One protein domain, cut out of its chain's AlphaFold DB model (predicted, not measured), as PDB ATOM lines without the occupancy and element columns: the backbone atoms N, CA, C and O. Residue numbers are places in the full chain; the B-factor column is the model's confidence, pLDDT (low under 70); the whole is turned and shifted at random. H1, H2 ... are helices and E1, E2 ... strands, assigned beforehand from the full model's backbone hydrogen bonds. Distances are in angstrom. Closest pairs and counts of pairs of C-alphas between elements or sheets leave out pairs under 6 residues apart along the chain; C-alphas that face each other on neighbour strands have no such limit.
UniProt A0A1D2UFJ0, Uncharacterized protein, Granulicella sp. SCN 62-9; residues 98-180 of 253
ATOM      1  N   THR A  98     140.923 143.055 132.132       89.25
ATOM      2  CA  THR A  98     140.485 142.856 130.745       89.25
ATOM      3  C   THR A  98     140.237 144.216 130.097       89.25
ATOM      4  O   THR A  98     139.475 145.024 130.622       89.25
ATOM      5  N   ILE A  99     140.889 144.465 128.964       88.44
ATOM      6  CA  ILE A  99     140.784 145.685 128.160       88.44
ATOM      7  C   ILE A  99     139.988 145.356 126.895       88.44
ATOM      8  O   ILE A  99     140.398 144.511 126.098       88.44
ATOM      9  N   SER A 100     138.863 146.033 126.686       89.69
ATOM     10  CA  SER A 100     137.977 145.842 125.530       89.69
ATOM     11  C   SER A 100     137.297 147.161 125.135       89.69
ATOM     12  O   SER A 100     137.428 148.169 125.834       89.69
ATOM     13  N   GLY A 101     136.615 147.181 123.983       85.31
ATOM     14  CA  GLY A 101     135.774 148.308 123.549       85.31
ATOM     15  C   GLY A 101     136.486 149.669 123.545       85.31
ATOM     16  O   GLY A 101     137.528 149.843 122.906       85.31
ATOM     17  N   ASP A 102     135.927 150.636 124.272       84.88
ATOM     18  CA  ASP A 102     136.466 152.000 124.376       84.88
ATOM     19  C   ASP A 102     137.850 152.051 125.038       84.88
ATOM     20  O   ASP A 102     138.704 152.838 124.626       84.88
ATOM     21  N   GLN A 103     138.123 151.176 126.014       85.75
ATOM     22  CA  GLN A 103     139.441 151.114 126.658       85.75
ATOM     23  C   GLN A 103     140.511 150.609 125.688       85.75
ATOM     24  O   GLN A 103     141.611 151.150 125.645       85.75
ATOM     25  N   LEU A 104     140.171 149.614 124.862       88.00
ATOM     26  CA  LEU A 104     141.048 149.146 123.787       88.00
ATOM     27  C   LEU A 104     141.275 150.254 122.748       88.00
ATOM     28  O   LEU A 104     142.376 150.403 122.229       88.00
ATOM     29  N   SER A 105     140.256 151.071 122.480       85.44
ATOM     30  CA  SER A 105     140.355 152.199 121.548       85.44
ATOM     31  C   SER A 105     141.281 153.314 122.041       85.44
ATOM     32  O   SER A 105     141.847 154.023 121.208       85.44
ATOM     33  N   ALA A 106     141.481 153.441 123.356       88.94
ATOM     34  CA  ALA A 106     142.387 154.417 123.961       88.94
ATOM     35  C   ALA A 106     143.876 154.025 123.890       88.94
ATOM     36  O   ALA A 106     144.725 154.906 124.025       88.94
ATOM     37  N   LEU A 107     144.193 152.743 123.666       90.19
ATOM     38  CA  LEU A 107     145.575 152.271 123.519       90.19
ATOM     39  C   LEU A 107     146.208 152.739 122.202       90.19
ATOM     40  O   LEU A 107     145.505 153.113 121.256       90.19
ATOM     41  N   ALA A 108     147.536 152.666 122.113       88.25
ATOM     42  CA  ALA A 108     148.274 153.015 120.903       88.25
ATOM     43  C   ALA A 108     147.825 152.219 119.657       88.25
ATOM     44  O   ALA A 108     147.603 151.010 119.707       88.25
ATOM     45  N   ASP A 109     147.722 152.907 118.515       83.31
ATOM     46  CA  ASP A 109     147.410 152.292 117.212       83.31
ATOM     47  C   ASP A 109     148.628 151.619 116.558       83.31
ATOM     48  O   ASP A 109     148.482 150.727 115.725       83.31
ATOM     49  N   ASP A 110     149.836 152.068 116.906       82.31
ATOM     50  CA  ASP A 110     151.097 151.526 116.399       82.31
ATOM     51  C   ASP A 110     151.433 150.229 117.163       82.31
ATOM     52  O   ASP A 110     151.479 150.266 118.393       82.31
ATOM     53  N   PRO A 111     151.668 149.087 116.486       82.38
ATOM     54  CA  PRO A 111     151.887 147.800 117.149       82.38
ATOM     55  C   PRO A 111     153.131 147.789 118.048       82.38
ATOM     56  O   PRO A 111     153.128 147.109 119.077       82.38
ATOM     57  N   ASP A 112     154.174 148.557 117.715       84.31
ATOM     58  CA  ASP A 112     155.389 148.652 118.533       84.31
ATOM     59  C   ASP A 112     155.100 149.448 119.822       84.31
ATOM     60  O   ASP A 112     155.486 149.044 120.925       84.31
ATOM     61  N   ASP A 113     154.369 150.562 119.703       87.12
ATOM     62  CA  ASP A 113     153.963 151.377 120.853       87.12
ATOM     63  C   ASP A 113     152.929 150.648 121.727       87.12
ATOM     64  O   ASP A 113     153.048 150.682 122.952       87.12
ATOM     65  N   LEU A 114     151.981 149.932 121.112       89.75
ATOM     66  CA  LEU A 114     150.989 149.091 121.786       89.75
ATOM     67  C   LEU A 114     151.676 147.985 122.584       89.75
ATOM     68  O   LEU A 114     151.366 147.780 123.752       89.75
ATOM     69  N   THR A 115     152.660 147.309 121.988       89.75
ATOM     70  CA  THR A 115     153.464 146.292 122.679       89.75
ATOM     71  C   THR A 115     154.132 146.879 123.920       89.75
ATOM     72  O   THR A 115     154.058 146.294 125.000       89.75
ATOM     73  N   ARG A 116     154.751 148.059 123.795       89.94
ATOM     74  CA  ARG A 116     155.402 148.739 124.922       89.94
ATOM     75  C   ARG A 116     154.402 149.139 126.006       89.94
ATOM     76  O   ARG A 116     154.696 148.969 127.185       89.94
ATOM     77  N   GLU A 117     153.246 149.668 125.623       90.75
ATOM     78  CA  GLU A 117     152.176 150.047 126.550       90.75
ATOM     79  C   GLU A 117     151.642 148.822 127.308       90.75
ATOM     80  O   GLU A 117     151.568 148.837 128.536       90.75
ATOM     81  N   LEU A 118     151.394 147.710 126.610       89.88
ATOM     82  CA  LEU A 118     150.970 146.443 127.213       89.88
ATOM     83  C   LEU A 118     152.028 145.854 128.152       89.88
ATOM     84  O   LEU A 118     151.687 145.372 129.228       89.88
ATOM     85  N   GLN A 119     153.314 145.929 127.799       89.62
ATOM     86  CA  GLN A 119     154.413 145.520 128.682       89.62
ATOM     87  C   GLN A 119     154.491 146.378 129.951       89.62
ATOM     88  O   GLN A 119     154.801 145.863 131.023       89.62
ATOM     89  N   GLN A 120     154.216 147.681 129.849       88.94
ATOM     90  CA  GLN A 120     154.176 148.582 131.003       88.94
ATOM     91  C   GLN A 120     152.981 148.288 131.912       88.94
ATOM     92  O   GLN A 120     153.149 148.221 133.130       88.94
ATOM     93  N   LEU A 121     151.802 148.061 131.331       87.50
ATOM     94  CA  LEU A 121     150.610 147.639 132.069       87.50
ATOM     95  C   LEU A 121     150.839 146.292 132.763       87.50
ATOM     96  O   LEU A 121     150.509 146.137 133.936       87.50
ATOM     97  N   ALA A 122     151.475 145.343 132.076       85.69
ATOM     98  CA  ALA A 122     151.805 144.043 132.642       85.69
ATOM     99  C   ALA A 122     152.827 144.152 133.788       85.69
ATOM    100  O   ALA A 122     152.654 143.526 134.831       85.69
ATOM    101  N   ALA A 123     153.844 145.007 133.645       84.38
ATOM    102  CA  ALA A 123     154.844 145.260 134.684       84.38
ATOM    103  C   ALA A 123     154.266 145.911 135.953       84.38
ATOM    104  O   ALA A 123     154.883 145.821 137.016       84.38
ATOM    105  N   ALA A 124     153.085 146.539 135.885       76.88
ATOM    106  CA  ALA A 124     152.427 147.121 137.055       76.88
ATOM    107  C   ALA A 124     152.068 146.070 138.125       76.88
ATOM    108  O   ALA A 124     151.994 146.412 139.304       76.88
ATOM    109  N   SER A 125     151.905 144.793 137.750       69.62
ATOM    110  CA  SER A 125     151.720 143.692 138.709       69.62
ATOM    111  C   SER A 125     153.034 143.105 139.240       69.62
ATOM    112  O   SER A 125     152.997 142.190 140.060       69.62
ATOM    113  N   GLY A 126     154.187 143.592 138.770       71.38
ATOM    114  CA  GLY A 126     155.516 143.135 139.168       71.38
ATOM    115  C   GLY A 126     156.376 142.613 138.010       71.38
ATOM    116  O   GLY A 126     155.887 142.103 137.006       71.38
ATOM    117  N   GLY A 127     157.697 142.713 138.191       75.38
ATOM    118  CA  GLY A 127     158.705 142.272 137.224       75.38
ATOM    119  C   GLY A 127     159.078 143.328 136.169       75.38
ATOM    120  O   GLY A 127     158.380 144.328 135.995       75.38
ATOM    121  N   PRO A 128     160.224 143.168 135.484       80.94
ATOM    122  CA  PRO A 128     160.615 144.039 134.381       80.94
ATOM    123  C   PRO A 128     159.642 143.930 133.190       80.94
ATOM    124  O   PRO A 128     159.230 142.822 132.840       80.94
ATOM    125  N   PRO A 129     159.355 145.038 132.479       79.88
ATOM    126  CA  PRO A 129     158.478 145.032 131.301       79.88
ATOM    127  C   PRO A 129     158.988 144.113 130.184       79.88
ATOM    128  O   PRO A 129     158.194 143.488 129.484       79.88
ATOM    129  N   SER A 130     160.311 143.947 130.071       80.69
ATOM    130  CA  SER A 130     160.955 143.032 129.120       80.69
ATOM    131  C   SER A 130     160.764 141.545 129.447       80.69
ATOM    132  O   SER A 130     161.079 140.705 128.614       80.69
ATOM    133  N   GLY A 131     160.296 141.206 130.653       81.88
ATOM    134  CA  GLY A 131     159.974 139.836 131.063       81.88
ATOM    135  C   GLY A 131     158.535 139.420 130.744       81.88
ATOM    136  O   GLY A 131     158.130 138.318 131.110       81.88
ATOM    137  N   THR A 132     157.754 140.296 130.104       86.56
ATOM    138  CA  THR A 132     156.336 140.057 129.818       86.56
ATOM    139  C   THR A 132     156.171 139.031 128.702       86.56
ATOM    140  O   THR A 132     156.662 139.228 127.592       86.56
ATOM    141  N   THR A 133     155.433 137.955 128.972       87.44
ATOM    142  CA  THR A 133     155.041 136.999 127.928       87.44
ATOM    143  C   THR A 133     153.791 137.504 127.220       87.44
ATOM    144  O   THR A 133     152.750 137.630 127.862       87.44
ATOM    145  N   ILE A 134     153.878 137.756 125.913       88.56
ATOM    146  CA  ILE A 134     152.730 138.132 125.081       88.56
ATOM    147  C   ILE A 134     152.303 136.922 124.250       88.56
ATOM    148  O   ILE A 134     153.129 136.287 123.590       88.56
ATOM    149  N   THR A 135     151.018 136.591 124.293       89.44
ATOM    150  CA  THR A 135     150.411 135.554 123.455       89.44
ATOM    151  C   THR A 135     149.298 136.150 122.603       89.44
ATOM    152  O   THR A 135     148.624 137.095 123.011       89.44
ATOM    153  N   VAL A 136     149.107 135.593 121.410       89.38
ATOM    154  CA  VAL A 136     148.016 135.938 120.493       89.38
ATOM    155  C   VAL A 136     147.205 134.671 120.260       89.38
ATOM    156  O   VAL A 136     147.752 133.662 119.824       89.38
ATOM    157  N   ASP A 137     145.925 134.691 120.625       85.88
ATOM    158  CA  ASP A 137     145.001 133.551 120.525       85.88
ATOM    159  C   ASP A 137     145.547 132.258 121.169       85.88
ATOM    160  O   ASP A 137     145.340 131.147 120.684       85.88
ATOM    161  N   GLY A 138     146.288 132.406 122.273       85.62
ATOM    162  CA  GLY A 138     146.921 131.297 122.998       85.62
ATOM    163  C   GLY A 138     148.263 130.828 122.424       85.62
ATOM    164  O   GLY A 138     148.914 129.968 123.019       85.62
ATOM    165  N   PHE A 139     148.726 131.412 121.318       84.00
ATOM    166  CA  PHE A 139     150.028 131.123 120.727       84.00
ATOM    167  C   PHE A 139     151.058 132.171 121.146       84.00
ATOM    168  O   PHE A 139     150.866 133.373 120.979       84.00
ATOM    169  N   GLN A 140     152.182 131.709 121.689       82.69
ATOM    170  CA  GLN A 140     153.342 132.559 121.923       82.69
ATOM    171  C   GLN A 140     154.155 132.632 120.631       82.69
ATOM    172  O   GLN A 140     154.594 131.602 120.119       82.69
ATOM    173  N   SER A 141     154.347 133.836 120.102       72.69
ATOM    174  CA  SER A 141     155.168 134.057 118.913       72.69
ATOM    175  C   SER A 141     155.950 135.357 119.047       72.69
ATOM    176  O   SER A 141     155.453 136.305 119.647       72.69
ATOM    177  N   ASP A 142     157.139 135.407 118.450       75.19
ATOM    178  CA  ASP A 142     157.917 136.645 118.280       75.19
ATOM    179  C   ASP A 142     157.365 137.526 117.141       75.19
ATOM    180  O   ASP A 142     158.010 138.483 116.708       75.19
ATOM    181  N   ALA A 143     156.193 137.177 116.599       73.38
ATOM    182  CA  ALA A 143     155.541 137.967 115.573       73.38
ATOM    183  C   ALA A 143     155.070 139.310 116.161       73.38
ATOM    184  O   ALA A 143     154.710 139.377 117.341       73.38
ATOM    185  N   PRO A 144     155.039 140.381 115.347       77.25
ATOM    186  CA  PRO A 144     154.469 141.652 115.765       77.25
ATOM    187  C   PRO A 144     153.037 141.478 116.268       77.25
ATOM    188  O   PRO A 144     152.267 140.684 115.719       77.25
ATOM    189  N   VAL A 145     152.677 142.260 117.287       86.25
ATOM    190  CA  VAL A 145     151.305 142.314 117.794       86.25
ATOM    191  C   VAL A 145     150.355 142.664 116.641       86.25
ATOM    192  O   VAL A 145     150.666 143.562 115.848       86.25
ATOM    193  N   PRO A 146     149.216 141.958 116.505       84.38
ATOM    194  CA  PRO A 146     148.247 142.253 115.461       84.38
ATOM    195  C   PRO A 146     147.719 143.690 115.584       84.38
ATOM    196  O   PRO A 146     147.719 144.268 116.673       84.38
ATOM    197  N   PRO A 147     147.234 144.287 114.484       81.25
ATOM    198  CA  PRO A 147     146.716 145.646 114.524       81.25
ATOM    199  C   PRO A 147     145.528 145.751 115.478       81.25
ATOM    200  O   PRO A 147     144.683 144.850 115.540       81.25
ATOM    201  N   LYS A 148     145.419 146.890 116.170       85.19
ATOM    202  CA  LYS A 148     144.390 147.154 117.191       85.19
ATOM    203  C   LYS A 148     142.968 146.889 116.692       85.19
ATOM    204  O   LYS A 148     142.128 146.374 117.422       85.19
ATOM    205  N   SER A 149     142.711 147.171 115.415       79.88
ATOM    206  CA  SER A 149     141.424 146.955 114.741       79.88
ATOM    207  C   SER A 149     140.963 145.487 114.723       79.88
ATOM    208  O   SER A 149     139.756 145.213 114.741       79.88
ATOM    209  N   SER A 150     141.907 144.544 114.712       80.31
ATOM    210  CA  SER A 150     141.666 143.096 114.655       80.31
ATOM    211  C   SER A 150     141.527 142.436 116.031       80.31
ATOM    212  O   SER A 150     141.066 141.299 116.124       80.31
ATOM    213  N   ILE A 151     141.869 143.160 117.097       86.88
ATOM    214  CA  ILE A 151     141.808 142.686 118.479       86.88
ATOM    215  C   ILE A 151     140.369 142.816 118.991       86.88
ATOM    216  O   ILE A 151     139.713 143.840 118.793       86.88
ATOM    217  N   ALA A 152     139.859 141.766 119.631       87.06
ATOM    218  CA  ALA A 152     138.577 141.783 120.328       87.06
ATOM    219  C   ALA A 152     138.741 142.332 121.748       87.06
ATOM    220  O   ALA A 152     138.054 143.276 122.138       87.06
ATOM    221  N   TYR A 153     139.665 141.747 122.506       89.50
ATOM    222  CA  TYR A 153     139.996 142.153 123.865       89.50
ATOM    223  C   TYR A 153     141.401 141.669 124.237       89.50
ATOM    224  O   TYR A 153     141.966 140.775 123.601       89.50
ATOM    225  N   ILE A 154     141.962 142.269 125.281       91.25
ATOM    226  CA  ILE A 154     143.284 141.945 125.811       91.25
ATOM    227  C   ILE A 154     143.139 141.643 127.296       91.25
ATOM    228  O   ILE A 154     142.529 142.422 128.026       91.25
ATOM    229  N   LYS A 155     143.711 140.536 127.758       90.25
ATOM    230  CA  LYS A 155     143.837 140.227 129.183       90.25
ATOM    231  C   LYS A 155     145.250 140.548 129.641       90.25
ATOM    232  O   LYS A 155     146.217 140.019 129.098       90.25
ATOM    233  N   VAL A 156     145.364 141.413 130.635       88.62
ATOM    234  CA  VAL A 156     146.622 141.798 131.272       88.62
ATOM    235  C   VAL A 156     146.679 141.145 132.640       88.62
ATOM    236  O   VAL A 156     145.777 141.316 133.456       88.62
ATOM    237  N   ASN A 157     147.757 140.404 132.871       86.50
ATOM    238  CA  ASN A 157     148.000 139.617 134.071       86.50
ATOM    239  C   ASN A 157     146.776 138.796 134.500       86.50
ATOM    240  O   ASN A 157     146.305 138.959 135.629       86.50
ATOM    241  N   PRO A 158     146.271 137.894 133.625       81.44
ATOM    242  CA  PRO A 158     145.340 136.862 134.077       81.44
ATOM    243  C   PRO A 158     146.000 136.048 135.199       81.44
ATOM    244  O   PRO A 158     147.185 136.229 135.461       81.44
ATOM    245  N   ASP A 159     145.271 135.159 135.873       81.56
ATOM    246  CA  ASP A 159     145.798 134.414 137.025       81.56
ATOM    247  C   ASP A 159     147.116 133.672 136.706       81.56
ATOM    248  O   ASP A 159     147.121 132.536 136.242       81.56
ATOM    249  N   LEU A 160     148.255 134.328 136.962       77.44
ATOM    250  CA  LEU A 160     149.574 133.962 136.428       77.44
ATOM    251  C   LEU A 160     150.043 132.576 136.892       77.44
ATOM    252  O   LEU A 160     150.961 132.006 136.299       77.44
ATOM    253  N   TYR A 161     149.422 132.054 137.952       77.31
ATOM    254  CA  TYR A 161     149.725 130.777 138.591       77.31
ATOM    255  C   TYR A 161     148.601 129.743 138.428       77.31
ATOM    256  O   TYR A 161     148.666 128.671 139.034       77.31
ATOM    257  N   SER A 162     147.590 130.042 137.609       76.00
ATOM    258  CA  SER A 162     146.500 129.126 137.285       76.00
ATOM    259  C   SER A 162     147.019 127.842 136.634       76.00
ATOM    260  O   SER A 162     147.976 127.842 135.854       76.00
ATOM    261  N   ALA A 163     146.340 126.730 136.924       78.94
ATOM    262  CA  ALA A 163     146.648 125.413 136.368       78.94
ATOM    263  C   ALA A 163     146.439 125.328 134.843       78.94
ATOM    264  O   ALA A 163     146.877 124.364 134.214       78.94
ATOM    265  N   GLU A 164     145.789 126.327 134.239       77.19
ATOM    266  CA  GLU A 164     145.657 126.451 132.786       77.19
ATOM    267  C   GLU A 164     146.999 126.761 132.095       77.19
ATOM    268  O   GLU A 164     147.188 126.454 130.915       77.19
ATOM    269  N   TYR A 165     147.967 127.310 132.838       78.12
ATOM    270  CA  TYR A 165     149.279 127.674 132.322       78.12
ATOM    271  C   TYR A 165     150.331 126.623 132.668       78.12
ATOM    272  O   TYR A 165     150.535 126.242 133.818       78.12
ATOM    273  N   ARG A 166     151.072 126.175 131.647       75.06
ATOM    274  CA  ARG A 166     152.145 125.179 131.818       75.06
ATOM    275  C   ARG A 166     153.312 125.709 132.655       75.06
ATOM    276  O   ARG A 166     153.944 124.938 133.373       75.06
ATOM    277  N   GLN A 167     153.644 126.989 132.503       73.81
ATOM    278  CA  GLN A 167     154.754 127.644 133.189       73.81
ATOM    279  C   GLN A 167     154.334 129.070 133.562       73.81
ATOM    280  O   GLN A 167     153.971 129.829 132.659       73.81
ATOM    281  N   PRO A 168     154.386 129.448 134.851       68.69
ATOM    282  CA  PRO A 168     154.134 130.822 135.251       68.69
ATOM    283  C   PRO A 168     155.269 131.728 134.747       68.69
ATOM    284  O   PRO A 168     156.424 131.290 134.662       68.69
ATOM    285  N   PRO A 169     154.989 132.999 134.427       68.19
ATOM    286  CA  PRO A 169     156.030 133.958 134.091       68.19
ATOM    287  C   PRO A 169     156.810 134.323 135.366       68.19
ATOM    288  O   PRO A 169     156.439 135.205 136.129       68.19
ATOM    289  N   PHE A 170     157.906 133.605 135.627       67.38
ATOM    290  CA  PHE A 170     158.687 133.720 136.870       67.38
ATOM    291  C   PHE A 170     159.284 135.116 137.130       67.38
ATOM    292  O   PHE A 170     159.609 135.424 138.272       67.38
ATOM    293  N   ASN A 171     159.459 135.940 136.089       66.06
ATOM    294  CA  ASN A 171     160.134 137.243 136.157       66.06
ATOM    295  C   ASN A 171     159.399 138.348 135.373       66.06
ATOM    296  O   ASN A 171     160.041 139.290 134.911       66.06
ATOM    297  N   GLY A 172     158.086 138.250 135.166       77.12
ATOM    298  CA  GLY A 172     157.352 139.277 134.425       77.12
ATOM    299  C   GLY A 172     155.848 139.053 134.403       77.12
ATOM    300  O   GLY A 172     155.344 138.113 135.012       77.12
ATOM    301  N   GLY A 173     155.142 139.929 133.695       86.06
ATOM    302  CA  GLY A 173     153.703 139.803 133.500       86.06
ATOM    303  C   GLY A 173     153.331 138.858 132.357       86.06
ATOM    304  O   GLY A 173     154.182 138.318 131.638       86.06
ATOM    305  N   ARG A 174     152.028 138.687 132.151       87.56
ATOM    306  CA  ARG A 174     151.472 137.979 130.991       87.56
ATOM    307  C   ARG A 174     150.411 138.840 130.332       87.56
ATOM    308  O   ARG A 174     149.565 139.404 131.015       87.56
ATOM    309  N   VAL A 175     150.454 138.914 129.011       89.94
ATOM    310  CA  VAL A 175     149.441 139.591 128.206       89.94
ATOM    311  C   VAL A 175     148.913 138.606 127.185       89.94
ATOM    312  O   VAL A 175     149.689 137.983 126.462       89.94
ATOM    313  N   GLU A 176     147.598 138.476 127.121       89.88
ATOM    314  CA  GLU A 176     146.923 137.595 126.179       89.88
ATOM    315  C   GLU A 176     146.018 138.427 125.287       89.88
ATOM    316  O   GLU A 176     145.109 139.115 125.755       89.88
ATOM    317  N   ILE A 177     146.295 138.384 123.993       91.31
ATOM    318  CA  ILE A 177     145.572 139.131 122.975       91.31
ATOM    319  C   ILE A 177     144.635 138.160 122.278       91.31
ATOM    320  O   ILE A 177     145.085 137.151 121.737       91.31
ATOM    321  N   TYR A 178     143.347 138.479 122.272       88.94
ATOM    322  CA  TYR A 178     142.339 137.689 121.578       88.94
ATOM    323  C   TYR A 178     141.850 138.458 120.365       88.94
ATOM    324  O   TYR A 178     141.388 139.599 120.484       88.94
ATOM    325  N   THR A 179     141.965 137.856 119.187       86.38
ATOM    326  CA  THR A 179     141.505 138.462 117.939       86.38
ATOM    327  C   THR A 179     140.007 138.232 117.732       86.38
ATOM    328  O   THR A 179     139.385 137.345 118.321       86.38
ATOM    329  N   LYS A 180     139.375 139.095 116.933       82.31
ATOM    330  CA  LYS A 180     137.942 138.984 116.619       82.31
ATOM    331  C   LYS A 180     137.680 137.692 115.833       82.31
ATOM    332  O   LYS A 180     138.246 137.543 114.749       82.31
TER     333      LYS A 180
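This is residues 98 to 180 of the 253 residues of an uncharacterized protein of Granulicella sp. SCN 62-9 (UniProt A0A1D2UFJ0). One sheet of four strands has helix H2 over one face, and short H1 standing up near edge strand E1; residues 162 to 167 stick out. The 83 printed residues, under half in named elements, run E1 H1 H2 E2 E3 E4; the class is mixed. The mixed sheet's order is E1 E3 E4 E2. It is compact, radius of gyration of the C-alphas 11.9 A, spanning 30 by 23 by 23 A.

Begin at E1, residues 98 to 100, antiparallel to E3, residues 151 to 156; N 99 and O 154 are 2.8 A apart. E3 and E4, residues 174 to 179, form a hairpin, N 155 to O 176 2.8 A. E4 is parallel to E2, residues 133 to 136, N 135 to O 175 2.9 A. H1, residues 101 to 106, and H2, residues 111 to 123, are on the same face. H2 touches E4, closest C-alphas Ala 122 and Arg 174, 6.3 A. In both helices every O i to N i+4 pair is within hydrogen-bond range.

Find C-alpha 98 at (140.485, 142.856, 130.745), where E1 begins. H2 runs 18.0 A, E3 13.7 A, and E4 16.4 A to C-alpha 179 at (141.505, 138.462, 117.939).

The printed part has no cut. Links E2 to E3 and E3 to E4 are long. Look for pLDDT under 70 at residues 125 and 168 to 171.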